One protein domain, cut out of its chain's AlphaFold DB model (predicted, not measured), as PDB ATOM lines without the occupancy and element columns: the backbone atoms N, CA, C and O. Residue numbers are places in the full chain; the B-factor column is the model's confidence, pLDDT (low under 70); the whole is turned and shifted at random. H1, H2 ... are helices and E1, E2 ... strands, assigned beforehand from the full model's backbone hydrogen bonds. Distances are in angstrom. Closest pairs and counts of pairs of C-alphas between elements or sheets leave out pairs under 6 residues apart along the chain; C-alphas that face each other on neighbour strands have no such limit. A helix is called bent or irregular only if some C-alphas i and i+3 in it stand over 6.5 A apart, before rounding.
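What this domain is: This is residues 2 to 67 of the 107 residues of an uncharacterized protein of Porticoccaceae bacterium (UniProt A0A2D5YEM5). A small compact head with a long helical arm: the two-strand hairpin E1 and E2, the short helix H1 and the first part of the long helix H2 make the head, and residues 52 to 67, of which 52 to 66 belong to H2, stick out from it. Within the head H2 crosses H1 nearly at a right angle. The printed part has 66 residues, with two named helices and two named strands in the order H1, E1, E2, H2; the sheet has the order E1 - E2, antiparallel, and the class is mostly helix. The whole is loose, with a radius of gyration of the C-alphas of 14.4 A, and spans 48 by 24 by 19 A, the arm making much of the length.

How they stand to each other: The sheet is a hairpin of E1, residues 19 to 21, and E2, residues 29 to 31, which are antiparallel with 170 degrees between their directions. The C-alphas of Gly 20 and Thr 30 face each other at 4.9 A. N 20 and O 30 are within hydrogen-bond range at 2.8 A, and so are N 30 and O 20 at 2.8 A. The closest C-alphas of H1, residues 6 to 13, and E1 are those of Asp 7 and Cys 21, 6.0 A apart; those of H1 and E2 are Asp 7 and Ile 29, 7.7 A apart. H2, residues 40 to 66, touches H1 with residues 43 to 50 alone; the closest C-alphas are those of Ala 9 and Trp 47, at 5.2 A. The lines of H1 and H2 are about perpendicular, at 84 degrees. E1 and H2 are apart. In H1 and H2 every O i to N i+4 pair is within hydrogen-bond range.

Where its parts are: E1 measures 6.9 A from first to last C-alpha and begins at C-alpha 19, (64.654, 9.971, 279.970). E2 measures 6.4 A. H1 measures 10.2 A and begins at C-alpha 6, (67.451, 2.249, 288.887). H2, with 27 residues, measures 38.5 A, from C-alpha 40 at (67.222, 8.110, 294.720) to C-alpha 66 at (54.441, -27.942, 290.513). Neither helix is bent.

The domain as a whole: The two C-alphas farthest apart are those of Glu 34 and Tyr 67, at 48.7 A. Residues 52 to 67 stand free; without them the body has 50 residues, spans 30 by 18 by 16 A and has a radius of gyration of 9.9 A. The printed part has no cut. The link from H1 to E1, 5 residues, is tight; those from E1 to E2, 7 residues, and from E2 to H2, 8 residues, are short. The mean pLDDT of the printed part of this model is 91.7, and one printed residue, Ser 2, is under 70.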
ATOM      1  N   SER A   2      71.265  -7.168 297.265       67.06
ATOM      2  CA  SER A   2      70.707  -7.136 295.910       67.06
ATOM      3  C   SER A   2      70.966  -5.750 295.318       67.06
ATOM      4  O   SER A   2      70.701  -4.750 295.981       67.06
ATOM      5  N   THR A   3      71.561  -5.681 294.129       87.88
ATOM      6  CA  THR A   3      71.869  -4.406 293.469       87.88
ATOM      7  C   THR A   3      70.570  -3.723 293.044       87.88
ATOM      8  O   THR A   3      69.748  -4.339 292.367       87.88
ATOM      9  N   VAL A   4      70.387  -2.454 293.422       92.25
ATOM     10  CA  VAL A   4      69.234  -1.651 292.987       92.25
ATOM     11  C   VAL A   4      69.320  -1.408 291.483       92.25
ATOM     12  O   VAL A   4      70.356  -0.976 290.977       92.25
ATOM     13  N   ARG A   5      68.230  -1.698 290.767       94.81
ATOM     14  CA  ARG A   5      68.102  -1.483 289.320       94.81
ATOM     15  C   ARG A   5      67.331  -0.197 289.058       94.81
ATOM     16  O   ARG A   5      66.112  -0.215 288.883       94.81
ATOM     17  N   TYR A   6      68.049   0.925 289.066       95.62
ATOM     18  CA  TYR A   6      67.451   2.249 288.887       95.62
ATOM     19  C   TYR A   6      66.821   2.429 287.502       95.62
ATOM     20  O   TYR A   6      65.812   3.115 287.376       95.62
ATOM     21  N   ASP A   7      67.353   1.747 286.488       95.12
ATOM     22  CA  ASP A   7      66.779   1.668 285.146       95.12
ATOM     23  C   ASP A   7      65.348   1.109 285.170       95.12
ATOM     24  O   ASP A   7      64.420   1.713 284.631       95.12
ATOM     25  N   LEU A   8      65.139  -0.012 285.864       95.31
ATOM     26  CA  LEU A   8      63.826  -0.650 285.968       95.31
ATOM     27  C   LEU A   8      62.858   0.158 286.837       95.31
ATOM     28  O   LEU A   8      61.685   0.288 286.486       95.31
ATOM     29  N   ALA A   9      63.345   0.741 287.934       96.25
ATOM     30  CA  ALA A   9      62.539   1.628 288.771       96.25
ATOM     31  C   ALA A   9      62.059   2.865 287.991       96.25
ATOM     32  O   ALA A   9      60.891   3.236 288.095       96.25
ATOM     33  N   MET A  10      62.916   3.455 287.147       95.94
ATOM     34  CA  MET A  10      62.539   4.555 286.251       95.94
ATOM     35  C   MET A  10      61.469   4.131 285.242       95.94
ATOM     36  O   MET A  10      60.484   4.846 285.076       95.94
ATOM     37  N   HIS A  11      61.618   2.960 284.609       95.00
ATOM     38  CA  HIS A  11      60.615   2.425 283.674       95.00
ATOM     39  C   HIS A  11      59.241   2.227 284.301       95.00
ATOM     40  O   HIS A  11      58.232   2.459 283.635       95.00
ATOM     41  N   SER A  12      59.200   1.835 285.570       95.00
ATOM     42  CA  SER A  12      57.950   1.662 286.302       95.00
ATOM     43  C   SER A  12      57.356   3.000 286.751       95.00
ATOM     44  O   SER A  12      56.208   3.309 286.431       95.00
ATOM     45  N   LEU A  13      58.141   3.828 287.447       95.25
ATOM     46  CA  LEU A  13      57.650   5.054 288.082       95.25
ATOM     47  C   LEU A  13      57.397   6.194 287.088       95.25
ATOM     48  O   LEU A  13      56.495   7.005 287.285       95.25
ATOM     49  N   CYS A  14      58.202   6.278 286.029       93.94
ATOM     50  CA  CYS A  14      58.183   7.368 285.053       93.94
ATOM     51  C   CYS A  14      57.618   6.919 283.702       93.94
ATOM     52  O   CYS A  14      58.054   7.392 282.651       93.94
ATOM     53  N   ALA A  15      56.649   6.001 283.710       91.81
ATOM     54  CA  ALA A  15      55.993   5.548 282.492       91.81
ATOM     55  C   ALA A  15      55.435   6.741 281.687       91.81
ATOM     56  O   ALA A  15      54.685   7.570 282.202       91.81
ATOM     57  N   GLY A  16      55.825   6.834 280.412       91.56
ATOM     58  CA  GLY A  16      55.429   7.929 279.519       91.56
ATOM     59  C   GLY A  16      56.292   9.193 279.600       91.56
ATOM     60  O   GLY A  16      55.983  10.162 278.913       91.56
ATOM     61  N   LYS A  17      57.367   9.192 280.397       94.44
ATOM     62  CA  LYS A  17      58.336  10.294 280.479       94.44
ATOM     63  C   LYS A  17      59.537  10.079 279.571       94.44
ATOM     64  O   LYS A  17      59.907   8.939 279.281       94.44
ATOM     65  N   PHE A  18      60.174  11.173 279.155       94.62
ATOM     66  CA  PHE A  18      61.385  11.114 278.339       94.62
ATOM     67  C   PHE A  18      62.655  11.187 279.194       94.62
ATOM     68  O   PHE A  18      62.998  12.211 279.781       94.62
ATOM     69  N   TYR A  19      63.384  10.080 279.257       95.38
ATOM     70  CA  TYR A  19      64.654   9.971 279.970       95.38
ATOM     71  C   TYR A  19      65.543   8.921 279.297       95.38
ATOM     72  O   TYR A  19      65.077   8.092 278.515       95.38
ATOM     73  N   GLY A  20      66.839   8.974 279.585       94.69
ATOM     74  CA  GLY A  20      67.819   7.974 279.174       94.69
ATOM     75  C   GLY A  20      68.443   7.293 280.385       94.69
ATOM     76  O   GLY A  20      68.690   7.937 281.402       94.69
ATOM     77  N   CYS A  21      68.741   6.004 280.260       95.50
ATOM     78  CA  CYS A  21      69.527   5.251 281.234       95.50
ATOM     79  C   CYS A  21      70.768   4.710 280.525       95.50
ATOM     80  O   CYS A  21      70.655   3.898 279.607       95.50
ATOM     81  N   LYS A  22      71.954   5.184 280.917       94.50
ATOM     82  CA  LYS A  22      73.230   4.688 280.379       94.50
ATOM     83  C   LYS A  22      73.604   3.330 280.973       94.50
ATOM     84  O   LYS A  22      74.168   2.485 280.282       94.50
ATOM     85  N   ASP A  23      73.314   3.149 282.255       92.75
ATOM     86  CA  ASP A  23      73.544   1.934 283.026       92.75
ATOM     87  C   ASP A  23      72.445   1.777 284.095       92.75
ATOM     88  O   ASP A  23      71.405   2.435 284.034       92.75
ATOM     89  N   THR A  24      72.651   0.868 285.048       92.69
ATOM     90  CA  THR A  24      71.674   0.555 286.097       92.69
ATOM     91  C   THR A  24      71.816   1.432 287.342       92.69
ATOM     92  O   THR A  24      71.122   1.173 288.325       92.69
ATOM     93  N   THR A  25      72.745   2.395 287.358       94.81
ATOM     94  CA  THR A  25      73.014   3.288 288.496       94.81
ATOM     95  C   THR A  25      72.153   4.545 288.425       94.81
ATOM     96  O   THR A  25      71.614   4.894 287.376       94.81
ATOM     97  N   TYR A  26      72.027   5.251 289.548       94.00
ATOM     98  CA  TYR A  26      71.283   6.506 289.588       94.00
ATOM     99  C   TYR A  26      71.998   7.611 288.796       94.00
ATOM    100  O   TYR A  26      71.373   8.384 288.077       94.00
ATOM    101  N   GLU A  27      73.326   7.664 288.894       95.38
ATOM    102  CA  GLU A  27      74.191   8.620 288.199       95.38
ATOM    103  C   GLU A  27      74.175   8.430 286.675       95.38
ATOM    104  O   GLU A  27      74.465   9.366 285.931       95.38
ATOM    105  N   GLY A  28      73.822   7.231 286.205       93.94
ATOM    106  CA  GLY A  28      73.650   6.915 284.789       93.94
ATOM    107  C   GLY A  28      72.342   7.418 284.173       93.94
ATOM    108  O   GLY A  28      72.139   7.221 282.969       93.94
ATOM    109  N   ILE A  29      71.449   8.045 284.948       95.62
ATOM    110  CA  ILE A  29      70.161   8.558 284.463       95.62
ATOM    111  C   ILE A  29      70.326   9.973 283.904       95.62
ATOM    112  O   ILE A  29      70.868  10.870 284.543       95.62
ATOM    113  N   THR A  30      69.800  10.186 282.701       95.88
ATOM    114  CA  THR A  30      69.659  11.503 282.074       95.88
ATOM    115  C   THR A  30      68.179  11.843 281.961       95.88
ATOM    116  O   THR A  30      67.432  11.148 281.273       95.88
ATOM    117  N   TRP A  31      67.747  12.907 282.629       95.81
ATOM    118  CA  TRP A  31      66.362  13.371 282.593       95.81
ATOM    119  C   TRP A  31      66.155  14.375 281.456       95.81
ATOM    120  O   TRP A  31      66.853  15.385 281.406       95.81
ATOM    121  N   ASN A  32      65.208  14.098 280.555       94.00
ATOM    122  CA  ASN A  32      64.946  14.912 279.362       94.00
ATOM    123  C   ASN A  32      63.493  15.427 279.292       94.00
ATOM    124  O   ASN A  32      63.070  15.914 278.247       94.00
ATOM    125  N   ASP A  33      62.724  15.287 280.372       93.69
ATOM    126  CA  ASP A  33      61.325  15.716 280.472       93.69
ATOM    127  C   ASP A  33      61.214  17.008 281.300       93.69
ATOM    128  O   ASP A  33      62.170  17.442 281.950       93.69
ATOM    129  N   GLU A  34      60.033  17.620 281.320       90.88
ATOM    130  CA  GLU A  34      59.781  18.780 282.170       90.88
ATOM    131  C   GLU A  34      59.637  18.363 283.645       90.88
ATOM    132  O   GLU A  34      59.070  17.319 283.980       90.88
ATOM    133  N   GLY A  35      60.134  19.207 284.552       88.56
ATOM    134  CA  GLY A  35      60.062  18.989 285.998       88.56
ATOM    135  C   GLY A  35      61.307  18.330 286.596       88.56
ATOM    136  O   GLY A  35      62.379  18.297 285.993       88.56
ATOM    137  N   SER A  36      61.174  17.857 287.834       91.31
ATOM    138  CA  SER A  36      62.270  17.257 288.594       91.31
ATOM    139  C   SER A  36      62.340  15.747 288.391       91.31
ATOM    140  O   SER A  36      61.339  15.051 288.560       91.31
ATOM    141  N   MET A  37      63.546  15.247 288.131       93.69
ATOM    142  CA  MET A  37      63.852  13.819 288.169       93.69
ATOM    143  C   MET A  37      63.495  13.219 289.547       93.69
ATOM    144  O   MET A  37      63.740  13.878 290.565       93.69
ATOM    145  N   PRO A  38      62.950  11.989 289.609       94.69
ATOM    146  CA  PRO A  38      62.705  11.305 290.875       94.69
ATOM    147  C   PRO A  38      63.976  11.182 291.712       94.69
ATOM    148  O   PRO A  38      65.066  10.986 291.178       94.69
ATOM    149  N   THR A  39      63.828  11.260 293.033       96.69
ATOM    150  CA  THR A  39      64.952  11.105 293.959       96.69
ATOM    151  C   THR A  39      65.427   9.654 294.022       96.69
ATOM    152  O   THR A  39      64.687   8.718 293.708       96.69
ATOM    153  N   ARG A  40      66.662   9.450 294.495       96.06
ATOM    154  CA  ARG A  40      67.222   8.110 294.720       96.06
ATOM    155  C   ARG A  40      66.323   7.252 295.610       96.06
ATOM    156  O   ARG A  40      66.004   6.131 295.243       96.06
ATOM    157  N   GLU A  41      65.878   7.813 296.729       96.25
ATOM    158  CA  GLU A  41      65.015   7.138 297.702       96.25
ATOM    159  C   GLU A  41      63.671   6.705 297.093       96.25
ATOM    160  O   GLU A  41      63.197   5.595 297.346       96.25
ATOM    161  N   ALA A  42      63.077   7.541 296.232       96.00
ATOM    162  CA  ALA A  42      61.846   7.190 295.531       96.00
ATOM    163  C   ALA A  42      62.053   5.989 294.592       96.00
ATOM    164  O   ALA A  42      61.225   5.078 294.562       96.00
ATOM    165  N   LEU A  43      63.175   5.951 293.867       96.25
ATOM    166  CA  LEU A  43      63.498   4.835 292.975       96.25
ATOM    167  C   LEU A  43      63.884   3.558 293.734       96.25
ATOM    168  O   LEU A  43      63.533   2.468 293.295       96.25
ATOM    169  N   GLU A  44      64.556   3.660 294.882       96.19
ATOM    170  CA  GLU A  44      64.848   2.511 295.754       96.19
ATOM    171  C   GLU A  44      63.570   1.915 296.365       96.19
ATOM    172  O   GLU A  44      63.415   0.689 296.436       96.19
ATOM    173  N   THR A  45      62.626   2.774 296.756       96.62
ATOM    174  CA  THR A  45      61.302   2.360 297.244       96.62
ATOM    175  C   THR A  45      60.534   1.629 296.148       96.62
ATOM    176  O   THR A  45      60.008   0.536 296.370       96.62
ATOM    177  N   GLU A  46      60.525   2.191 294.939       96.44
ATOM    178  CA  GLU A  46      59.863   1.571 293.795       96.44
ATOM    179  C   GLU A  46      60.523   0.244 293.399       96.44
ATOM    180  O   GLU A  46      59.836  -0.745 293.138       96.44
ATOM    181  N   TRP A  47      61.856   0.174 293.419       95.75
ATOM    182  CA  TRP A  47      62.578  -1.071 293.174       95.75
ATOM    183  C   TRP A  47      62.197  -2.158 294.181       95.75
ATOM    184  O   TRP A  47      61.937  -3.298 293.792       95.75
ATOM    185  N   SER A  48      62.086  -1.801 295.460       95.44
ATOM    186  CA  SER A  48      61.663  -2.732 296.509       95.44
ATOM    187  C   SER A  48      60.251  -3.275 296.248       95.44
ATOM    188  O   SER A  48      60.011  -4.473 296.408       95.44
ATOM    189  N   ARG A  49      59.323  -2.431 295.773       95.69
ATOM    190  CA  ARG A  49      57.973  -2.859 295.361       95.69
ATOM    191  C   ARG A  49      58.024  -3.856 294.199       95.69
ATOM    192  O   ARG A  49      57.398  -4.914 294.280       95.69
ATOM    193  N   ILE A  50      58.798  -3.551 293.154       95.06
ATOM    194  CA  ILE A  50      58.974  -4.419 291.977       95.06
ATOM    195  C   ILE A  50      59.548  -5.782 292.381       95.06
ATOM    196  O   ILE A  50      59.078  -6.813 291.898       95.06
ATOM    197  N   GLN A  51      60.531  -5.814 293.285       93.75
ATOM    198  CA  GLN A  51      61.113  -7.068 293.769       93.75
ATOM    199  C   GLN A  51      60.072  -7.949 294.461       93.75
ATOM    200  O   GLN A  51      59.930  -9.117 294.104       93.75
ATOM    201  N   VAL A  52      59.285  -7.385 295.382       91.75
ATOM    202  CA  VAL A  52      58.227  -8.128 296.087       91.75
ATOM    203  C   VAL A  52      57.183  -8.683 295.111       91.75
ATOM    204  O   VAL A  52      56.722  -9.820 295.266       91.75
ATOM    205  N   GLU A  53      56.806  -7.911 294.092       92.38
ATOM    206  CA  GLU A  53      55.873  -8.363 293.055       92.38
ATOM    207  C   GLU A  53      56.460  -9.482 292.196       92.38
ATOM    208  O   GLU A  53      55.787 -10.494 291.979       92.38
ATOM    209  N   SER A  54      57.719  -9.349 291.773       89.56
ATOM    210  CA  SER A  54      58.432 -10.380 291.017       89.56
ATOM    211  C   SER A  54      58.539 -11.680 291.813       89.56
ATOM    212  O   SER A  54      58.202 -12.746 291.304       89.56
ATOM    213  N   GLU A  55      58.920 -11.611 293.089       90.25
ATOM    214  CA  GLU A  55      58.998 -12.776 293.977       90.25
ATOM    215  C   GLU A  55      57.628 -13.426 294.199       90.25
ATOM    216  O   GLU A  55      57.501 -14.647 294.329       90.25
ATOM    217  N   LYS A  56      56.559 -12.627 294.277       84.12
ATOM    218  CA  LYS A  56      55.191 -13.150 294.369       84.12
ATOM    219  C   LYS A  56      54.785 -13.855 293.074       84.12
ATOM    220  O   LYS A  56      54.218 -14.948 293.149       84.12
ATOM    221  N   ALA A  57      55.077 -13.262 291.921       86.88
ATOM    222  CA  ALA A  57      54.782 -13.835 290.614       86.88
ATOM    223  C   ALA A  57      55.560 -15.136 290.383       86.88
ATOM    224  O   ALA A  57      54.960 -16.140 290.007       86.88
ATOM    225  N   GLU A  58      56.855 -15.159 290.697       88.06
ATOM    226  CA  GLU A  58      57.699 -16.350 290.592       88.06
ATOM    227  C   GLU A  58      57.201 -17.471 291.509       88.06
ATOM    228  O   GLU A  58      57.015 -18.603 291.062       88.06
ATOM    229  N   ARG A  59      56.884 -17.168 292.776       81.00
ATOM    230  CA  ARG A  59      56.275 -18.157 293.684       81.00
ATOM    231  C   ARG A  59      54.966 -18.710 293.134       81.00
ATOM    232  O   ARG A  59      54.705 -19.902 293.288       81.00
ATOM    233  N   ASN A  60      54.141 -17.868 292.518       78.75
ATOM    234  CA  ASN A  60      52.889 -18.305 291.911       78.75
ATOM    235  C   ASN A  60      53.133 -19.202 290.688       78.75
ATOM    236  O   ASN A  60      52.542 -20.273 290.594       78.75
ATOM    237  N   MET A  61      54.053 -18.817 289.804       82.62
ATOM    238  CA  MET A  61      54.454 -19.619 288.647       82.62
ATOM    239  C   MET A  61      55.011 -20.977 289.070       82.62
ATOM    240  O   MET A  61      54.566 -22.005 288.570       82.62
ATOM    241  N   ASN A  62      55.911 -21.003 290.052       83.56
ATOM    242  CA  ASN A  62      56.474 -22.239 290.587       83.56
ATOM    243  C   ASN A  62      55.388 -23.152 291.173       83.56
ATOM    244  O   ASN A  62      55.464 -24.368 291.008       83.56
ATOM    245  N   ARG A  63      54.353 -22.589 291.812       80.25
ATOM    246  CA  ARG A  63      53.192 -23.362 292.284       80.25
ATOM    247  C   ARG A  63      52.385 -23.947 291.135       80.25
ATOM    248  O   ARG A  63      52.072 -25.123 291.207       80.25
ATOM    249  N   ILE A  64      52.095 -23.172 290.093       78.06
ATOM    250  CA  ILE A  64      51.343 -23.652 288.920       78.06
ATOM    251  C   ILE A  64      52.120 -24.751 288.184       78.06
ATOM    252  O   ILE A  64      51.542 -25.747 287.773       78.06
ATOM    253  N   VAL A  65      53.441 -24.612 288.050       83.06
ATOM    254  CA  VAL A  65      54.287 -25.640 287.420       83.06
ATOM    255  C   VAL A  65      54.324 -26.923 288.254       83.06
ATOM    256  O   VAL A  65      54.311 -28.019 287.700       83.06
ATOM    257  N   ARG A  66      54.388 -26.801 289.585       81.88
ATOM    258  CA  ARG A  66      54.441 -27.942 290.513       81.88
ATOM    259  C   ARG A  66      53.080 -28.628 290.680       81.88
ATOM    260  O   ARG A  66      53.043 -29.838 290.860       81.88
ATOM    261  N   TYR A  67      52.007 -27.845 290.641       82.44
ATOM    262  CA  TYR A  67      50.622 -28.248 290.861       82.44
ATOM    263  C   TYR A  67      49.774 -27.731 289.686       82.44
ATOM    264  O   TYR A  67      49.170 -26.657 289.783       82.44
TER     265      TYR A  67